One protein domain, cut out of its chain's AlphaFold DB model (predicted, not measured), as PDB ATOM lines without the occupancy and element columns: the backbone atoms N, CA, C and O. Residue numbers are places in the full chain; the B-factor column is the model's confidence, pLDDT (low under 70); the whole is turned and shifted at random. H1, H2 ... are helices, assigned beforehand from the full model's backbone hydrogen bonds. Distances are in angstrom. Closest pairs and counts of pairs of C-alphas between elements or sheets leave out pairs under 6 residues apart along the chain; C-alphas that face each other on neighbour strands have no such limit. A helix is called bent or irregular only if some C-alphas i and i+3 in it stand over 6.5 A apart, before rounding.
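What this domain is: This is residues 90 to 148 of the 148 residues of an uncharacterized protein of Candidatus Bathyarchaeota archaeon (UniProt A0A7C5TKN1). Four helices are strung along the longest axis, with the longest helix, H2, in the middle, H1 and the long link after it at one end, and H3 and H4 at the other. H3 turns back from the end of H2 at a corner, and H4 crosses beyond H2, while residues 133 to 138 stick out. The printed part has 59 residues with four named helices, in the order H1, H2, H3, H4, and no named strand, so the class is all helix. It is compact, with a radius of gyration of the C-alphas of 11.5 A, and spans 30 by 21 by 19 A.

How they stand to each other: H1, residues 90 to 97, touches no helix. H2, residues 110 to 122, and H3, residues 125 to 131, touch only at the corner by their link, H2 with residues 120 to 122 alone; the closest C-alphas, of Val 121 and Arg 128, are 5.2 A apart. They run opposite ways at a steep tilt of 44 degrees. H4, residues 137 to 143, is close to H2 but not clearly touching, about perpendicular at 82 degrees; their closest C-alphas, of Ile 118 and Trp 143, are 7.6 A apart. H3 and H4 are apart. In H1 and H4 every O i to N i+4 pair is within hydrogen-bond range; in H2 8 of 9 are, and in H3 1 of 3, beside 1 of 4 O i to N i+3 pairs.

Where its parts are: H1 begins at C-alpha 90 (28.682, 6.766, 5.558) and is 10.7 A long. H2 is 19.4 A long and ends at C-alpha 122 (16.090, -6.306, 21.004). H3 is only just irregular: C-alphas 127 and 130 are 6.7 A apart. H4 ends at C-alpha 143 (15.990, -0.229, 26.905).

The domain as a whole: The C-alphas farthest apart, of Ala 90 and Gly 146, are 32.7 A apart. The printed part has no cut. The link from H1 to H2, residues 98 to 109, is long; the other two are tight. Mean pLDDT of the printed part is 85.4, with residues 107 to 111 and 148 under 70.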
ATOM      1  N   ALA A  90      27.613   7.506   4.894       94.38
ATOM      2  CA  ALA A  90      28.682   6.766   5.558       94.38
ATOM      3  C   ALA A  90      28.157   6.022   6.794       94.38
ATOM      4  O   ALA A  90      28.483   4.852   6.993       94.38
ATOM      5  N   TYR A  91      27.303   6.674   7.587       92.62
ATOM      6  CA  TYR A  91      26.670   6.058   8.748       92.62
ATOM      7  C   TYR A  91      25.755   4.887   8.362       92.62
ATOM      8  O   TYR A  91      25.852   3.824   8.972       92.62
ATOM      9  N   LEU A  92      24.919   5.036   7.328       92.00
ATOM     10  CA  LEU A  92      24.043   3.959   6.855       92.00
ATOM     11  C   LEU A  92      24.846   2.751   6.358       92.00
ATOM     12  O   LEU A  92      24.534   1.627   6.739       92.00
ATOM     13  N   LYS A  93      25.934   2.977   5.611       92.94
ATOM     14  CA  LYS A  93      26.855   1.902   5.200       92.94
ATOM     15  C   LYS A  93      27.467   1.180   6.395       92.94
ATOM     16  O   LYS A  93      27.692  -0.024   6.342       92.94
ATOM     17  N   THR A  94      27.772   1.893   7.478       93.50
ATOM     18  CA  THR A  94      28.275   1.266   8.710       93.50
ATOM     19  C   THR A  94      27.212   0.400   9.383       93.50
ATOM     20  O   THR A  94      27.528  -0.699   9.827       93.50
ATOM     21  N   LEU A  95      25.955   0.846   9.417       92.94
ATOM     22  CA  LEU A  95      24.845   0.052   9.954       92.94
ATOM     23  C   LEU A  95      24.586  -1.213   9.127       92.94
ATOM     24  O   LEU A  95      24.419  -2.289   9.698       92.94
ATOM     25  N   GLU A  96      24.626  -1.103   7.799       92.88
ATOM     26  CA  GLU A  96      24.524  -2.246   6.887       92.88
ATOM     27  C   GLU A  96      25.641  -3.272   7.146       92.88
ATOM     28  O   GLU A  96      25.359  -4.459   7.294       92.88
ATOM     29  N   ARG A  97      26.896  -2.827   7.332       93.75
ATOM     30  CA  ARG A  97      28.016  -3.719   7.706       93.75
ATOM     31  C   ARG A  97      27.802  -4.450   9.034       93.75
ATOM     32  O   ARG A  97      28.362  -5.526   9.220       93.75
ATOM     33  N   TYR A  98      27.024  -3.884   9.956       93.31
ATOM     34  CA  TYR A  98      26.665  -4.544  11.215       93.31
ATOM     35  C   TYR A  98      25.443  -5.466  11.100       93.31
ATOM     36  O   TYR A  98      25.102  -6.125  12.080       93.31
ATOM     37  N   GLY A  99      24.824  -5.565   9.920       93.06
ATOM     38  CA  GLY A  99      23.682  -6.442   9.656       93.06
ATOM     39  C   GLY A  99      22.322  -5.785   9.891       93.06
ATOM     40  O   GLY A  99      21.328  -6.488  10.079       93.06
ATOM     41  N   VAL A 100      22.255  -4.450   9.912       92.38
ATOM     42  CA  VAL A 100      20.972  -3.740   9.910       92.38
ATOM     43  C   VAL A 100      20.430  -3.704   8.484       92.38
ATOM     44  O   VAL A 100      21.114  -3.240   7.577       92.38
ATOM     45  N   ASP A 101      19.193  -4.162   8.300       86.06
ATOM     46  CA  ASP A 101      18.520  -4.186   6.997       86.06
ATOM     47  C   ASP A 101      18.443  -2.773   6.370       86.06
ATOM     48  O   ASP A 101      17.801  -1.888   6.956       86.06
ATOM     49  N   PRO A 102      19.031  -2.551   5.174       81.38
ATOM     50  CA  PRO A 102      18.964  -1.281   4.452       81.38
ATOM     51  C   PRO A 102      17.540  -0.764   4.220       81.38
ATOM     52  O   PRO A 102      17.331   0.448   4.209       81.38
ATOM     53  N   SER A 103      16.538  -1.644   4.113       79.69
ATOM     54  CA  SER A 103      15.129  -1.247   3.965       79.69
ATOM     55  C   SER A 103      14.606  -0.467   5.184       79.69
ATOM     56  O   SER A 103      13.709   0.374   5.076       79.69
ATOM     57  N   LYS A 104      15.206  -0.693   6.363       73.69
ATOM     58  CA  LYS A 104      14.911   0.020   7.616       73.69
ATOM     59  C   LYS A 104      15.745   1.307   7.765       73.69
ATOM     60  O   LYS A 104      15.484   2.097   8.680       73.69
ATOM     61  N   LEU A 105      16.708   1.551   6.871       73.81
ATOM     62  CA  LEU A 105      17.676   2.648   6.903       73.81
ATOM     63  C   LEU A 105      17.334   3.731   5.868       73.81
ATOM     64  O   LEU A 105      17.775   3.673   4.728       73.81
ATOM     65  N   THR A 106      16.598   4.772   6.265       71.06
ATOM     66  CA  THR A 106      16.382   5.937   5.381       71.06
ATOM     67  C   THR A 106      17.144   7.171   5.871       71.06
ATOM     68  O   THR A 106      17.390   7.343   7.072       71.06
ATOM     69  N   LEU A 107      17.498   8.051   4.929       65.12
ATOM     70  CA  LEU A 107      18.139   9.344   5.200       65.12
ATOM     71  C   LEU A 107      17.216  10.312   5.964       65.12
ATOM     72  O   LEU A 107      17.701  11.206   6.654       65.12
ATOM     73  N   THR A 108      15.895  10.128   5.885       63.19
ATOM     74  CA  THR A 108      14.890  10.995   6.525       63.19
ATOM     75  C   THR A 108      14.425  10.477   7.887       63.19
ATOM     76  O   THR A 108      13.715  11.180   8.604       63.19
ATOM     77  N   SER A 109      14.859   9.280   8.297       61.47
ATOM     78  CA  SER A 109      14.310   8.580   9.465       61.47
ATOM     79  C   SER A 109      14.631   9.209  10.829       61.47
ATOM     80  O   SER A 109      14.067   8.744  11.811       61.47
ATOM     81  N   GLY A 110      15.506  10.218  10.944       68.06
ATOM     82  CA  GLY A 110      15.715  11.009  12.173       68.06
ATOM     83  C   GLY A 110      15.593  10.231  13.500       68.06
ATOM     84  O   GLY A 110      16.348   9.291  13.751       68.06
ATOM     85  N   SER A 111      14.622  10.617  14.340       66.44
ATOM     86  CA  SER A 111      14.288   9.942  15.606       66.44
ATOM     87  C   SER A 111      13.692   8.541  15.420       66.44
ATOM     88  O   SER A 111      14.001   7.651  16.209       66.44
ATOM     89  N   MET A 112      12.907   8.297  14.366       79.62
ATOM     90  CA  MET A 112      12.372   6.962  14.060       79.62
ATOM     91  C   MET A 112      13.489   5.935  13.844       79.62
ATOM     92  O   MET A 112      13.361   4.785  14.251       79.62
ATOM     93  N   ARG A 113      14.627   6.353  13.271       86.19
ATOM     94  CA  ARG A 113      15.802   5.489  13.090       86.19
ATOM     95  C   ARG A 113      16.353   4.994  14.416       86.19
ATOM     96  O   ARG A 113      16.750   3.843  14.506       86.19
ATOM     97  N   PHE A 114      16.381   5.848  15.438       87.06
ATOM     98  CA  PHE A 114      16.839   5.437  16.762       87.06
ATOM     99  C   PHE A 114      15.972   4.295  17.307       87.06
ATOM    100  O   PHE A 114      16.519   3.282  17.728       87.06
ATOM    101  N   HIS A 115      14.645   4.420  17.222       85.94
ATOM    102  CA  HIS A 115      13.727   3.366  17.665       85.94
ATOM    103  C   HIS A 115      13.922   2.064  16.883       85.94
ATOM    104  O   HIS A 115      14.118   1.024  17.502       85.94
ATOM    105  N   LYS A 116      14.007   2.131  15.548       88.44
ATOM    106  CA  LYS A 116      14.264   0.944  14.714       88.44
ATOM    107  C   LYS A 116      15.592   0.252  15.028       88.44
ATOM    108  O   LYS A 116      15.686  -0.967  14.959       88.44
ATOM    109  N   LEU A 117      16.628   1.018  15.368       91.81
ATOM    110  CA  LEU A 117      17.918   0.453  15.767       91.81
ATOM    111  C   LEU A 117      17.852  -0.215  17.141       91.81
ATOM    112  O   LEU A 117      18.507  -1.231  17.342       91.81
ATOM    113  N   ILE A 118      17.062   0.321  18.073       90.62
ATOM    114  CA  ILE A 118      16.811  -0.350  19.351       90.62
ATOM    115  C   ILE A 118      16.025  -1.646  19.131       90.62
ATOM    116  O   ILE A 118      16.430  -2.671  19.661       90.62
ATOM    117  N   GLU A 119      14.966  -1.629  18.318       90.38
ATOM    118  CA  GLU A 119      14.210  -2.838  17.950       90.38
ATOM    119  C   GLU A 119      15.131  -3.909  17.358       90.38
ATOM    120  O   GLU A 119      15.123  -5.045  17.820       90.38
ATOM    121  N   TRP A 120      16.008  -3.532  16.420       93.00
ATOM    122  CA  TRP A 120      17.002  -4.445  15.856       93.00
ATOM    123  C   TRP A 120      17.931  -5.045  16.920       93.00
ATOM    124  O   TRP A 120      18.285  -6.215  16.821       93.00
ATOM    125  N   VAL A 121      18.319  -4.297  17.956       93.75
ATOM    126  CA  VAL A 121      19.097  -4.862  19.072       93.75
ATOM    127  C   VAL A 121      18.252  -5.830  19.898       93.75
ATOM    128  O   VAL A 121      18.746  -6.890  20.261       93.75
ATOM    129  N   LEU A 122      16.992  -5.493  20.182       91.94
ATOM    130  CA  LEU A 122      16.090  -6.306  21.004       91.94
ATOM    131  C   LEU A 122      15.634  -7.605  20.326       91.94
ATOM    132  O   LEU A 122      15.263  -8.543  21.023       91.94
ATOM    133  N   GLU A 123      15.693  -7.685  18.996       93.12
ATOM    134  CA  GLU A 123      15.478  -8.929  18.242       93.12
ATOM    135  C   GLU A 123      16.541 -10.007  18.559       93.12
ATOM    136  O   GLU A 123      16.249 -11.194  18.453       93.12
ATOM    137  N   ASP A 124      17.765  -9.617  18.940       93.69
ATOM    138  CA  ASP A 124      18.833 -10.536  19.374       93.69
ATOM    139  C   ASP A 124      19.793  -9.825  20.356       93.69
ATOM    140  O   ASP A 124      20.906  -9.413  19.993       93.69
ATOM    141  N   PRO A 125      19.358  -9.620  21.613       91.56
ATOM    142  CA  PRO A 125      20.048  -8.748  22.558       91.56
ATOM    143  C   PRO A 125      21.411  -9.305  22.970       91.56
ATOM    144  O   PRO A 125      22.355  -8.533  23.148       91.56
ATOM    145  N   PHE A 126      21.550 -10.630  23.063       89.44
ATOM    146  CA  PHE A 126      22.786 -11.282  23.493       89.44
ATOM    147  C   PHE A 126      23.932 -11.086  22.498       89.44
ATOM    148  O   PHE A 126      25.083 -10.945  22.915       89.44
ATOM    149  N   THR A 127      23.646 -11.024  21.192       93.31
ATOM    150  CA  THR A 127      24.697 -10.825  20.181       93.31
ATOM    151  C   THR A 127      24.831  -9.369  19.739       93.31
ATOM    152  O   THR A 127      25.949  -8.916  19.469       93.31
ATOM    153  N   ARG A 128      23.726  -8.607  19.676       94.69
ATOM    154  CA  ARG A 128      23.701  -7.273  19.049       94.69
ATOM    155  C   ARG A 128      23.997  -6.131  20.012       94.69
ATOM    156  O   ARG A 128      24.425  -5.067  19.560       94.69
ATOM    157  N   VAL A 129      23.877  -6.336  21.329       93.06
ATOM    158  CA  VAL A 129      24.186  -5.294  22.328       93.06
ATOM    159  C   VAL A 129      25.604  -4.733  22.178       93.06
ATOM    160  O   VAL A 129      25.822  -3.538  22.377       93.06
ATOM    161  N   ARG A 130      26.562  -5.550  21.724       92.31
ATOM    162  CA  ARG A 130      27.956  -5.135  21.492       92.31
ATOM    163  C   ARG A 130      28.114  -4.018  20.451       92.31
ATOM    164  O   ARG A 130      29.124  -3.324  20.470       92.31
ATOM    165  N   TYR A 131      27.132  -3.818  19.566       94.12
ATOM    166  CA  TYR A 131      27.128  -2.746  18.557       94.12
ATOM    167  C   TYR A 131      26.581  -1.414  19.076       94.12
ATOM    168  O   TYR A 131      26.531  -0.422  18.350       94.12
ATOM    169  N   THR A 132      26.178  -1.370  20.342       92.00
ATOM    170  CA  THR A 132      25.610  -0.183  20.974       92.00
ATOM    171  C   THR A 132      26.611   0.492  21.908       92.00
ATOM    172  O   THR A 132      27.715   0.003  22.151       92.00
ATOM    173  N   LYS A 133      26.219   1.643  22.462       90.62
ATOM    174  CA  LYS A 133      26.985   2.337  23.501       90.62
ATOM    175  C   LYS A 133      26.743   1.665  24.854       90.62
ATOM    176  O   LYS A 133      25.918   2.142  25.629       90.62
ATOM    177  N   THR A 134      27.451   0.581  25.162       87.62
ATOM    178  CA  THR A 134      27.264  -0.163  26.428       87.62
ATOM    179  C   THR A 134      27.619   0.654  27.673       87.62
ATOM    180  O   THR A 134      27.053   0.433  28.741       87.62
ATOM    181  N   GLY A 135      28.465   1.682  27.542       78.88
ATOM    182  CA  GLY A 135      28.725   2.646  28.616       78.88
ATOM    183  C   GLY A 135      27.573   3.624  28.901       78.88
ATOM    184  O   GLY A 135      27.634   4.382  29.871       78.88
ATOM    185  N   TRP A 136      26.518   3.646  28.081       86.38
ATOM    186  CA  TRP A 136      25.366   4.522  28.280       86.38
ATOM    187  C   TRP A 136      24.378   3.904  29.272       86.38
ATOM    188  O   TRP A 136      23.641   2.983  28.937       86.38
ATOM    189  N   LYS A 137      24.304   4.457  30.489       82.31
ATOM    190  CA  LYS A 137      23.441   3.944  31.568       82.31
ATOM    191  C   LYS A 137      21.981   3.722  31.145       82.31
ATOM    192  O   LYS A 137      21.411   2.682  31.450       82.31
ATOM    193  N   ALA A 138      21.396   4.643  30.374       86.25
ATOM    194  CA  ALA A 138      20.007   4.499  29.936       86.25
ATOM    195  C   ALA A 138      19.793   3.338  28.951       86.25
ATOM    196  O   ALA A 138      18.677   2.837  28.869       86.25
ATOM    197  N   LEU A 139      20.819   2.877  28.226       86.06
ATOM    198  CA  LEU A 139      20.700   1.669  27.408       86.06
ATOM    199  C   LEU A 139      20.310   0.470  28.282       86.06
ATOM    200  O   LEU A 139      19.318  -0.192  27.997       86.06
ATOM    201  N   ARG A 140      21.052   0.239  29.369       81.44
ATOM    202  CA  ARG A 140      20.785  -0.862  30.301       81.44
ATOM    203  C   ARG A 140      19.501  -0.639  31.090       81.44
ATOM    204  O   ARG A 140      18.605  -1.470  31.055       81.44
ATOM    205  N   ASP A 141      19.394   0.516  31.735       85.62
ATOM    206  CA  ASP A 141      18.350   0.755  32.735       85.62
ATOM    207  C   ASP A 141      16.955   0.945  32.121       85.62
ATOM    208  O   ASP A 141      15.949   0.704  32.790       85.62
ATOM    209  N   LYS A 142      16.884   1.405  30.863       87.06
ATOM    210  CA  LYS A 142      15.618   1.702  30.176       87.06
ATOM    211  C   LYS A 142      15.309   0.730  29.046       87.06
ATOM    212  O   LYS A 142      14.166   0.305  28.937       87.06
ATOM    213  N   TRP A 143      16.275   0.443  28.177       86.12
ATOM    214  CA  TRP A 143      15.990  -0.229  26.905       86.12
ATOM    215  C   TRP A 143      16.202  -1.739  26.959       86.12
ATOM    216  O   TRP A 143      15.414  -2.466  26.373       86.12
ATOM    217  N   LEU A 144      17.218  -2.210  27.684       84.44
ATOM    218  CA  LEU A 144      17.533  -3.639  27.812       84.44
ATOM    219  C   LEU A 144      16.946  -4.283  29.075       84.44
ATOM    220  O   LEU A 144      17.150  -5.471  29.318       84.44
ATOM    221  N   LYS A 145      16.217  -3.514  29.890       83.06
ATOM    222  CA  LYS A 145      15.615  -4.002  31.129       83.06
ATOM    223  C   LYS A 145      14.650  -5.156  30.830       83.06
ATOM    224  O   LYS A 145      13.649  -4.951  30.151       83.06
ATOM    225  N   GLY A 146      14.942  -6.343  31.363       78.00
ATOM    226  CA  GLY A 146      14.139  -7.556  31.163       78.00
ATOM    227  C   GLY A 146      14.552  -8.424  29.968       78.00
ATOM    228  O   GLY A 146      13.925  -9.454  29.751       78.00
ATOM    229  N   TYR A 147      15.589  -8.032  29.218       73.12
ATOM    230  CA  TYR A 147      16.174  -8.825  28.124       73.12
ATOM    231  C   TYR A 147      17.552  -9.412  28.472       73.12
ATOM    232  O   TYR A 147      17.969 -10.388  27.852       73.12
ATOM    233  N   LEU A 148      18.251  -8.803  29.435       64.56
ATOM    234  CA  LEU A 148      19.531  -9.221  30.017       64.56
ATOM    235  C   LEU A 148      19.371  -9.324  31.535       64.56
ATOM    236  O   LEU A 148      20.051 -10.187  32.125       64.56
TER     237      LEU A 148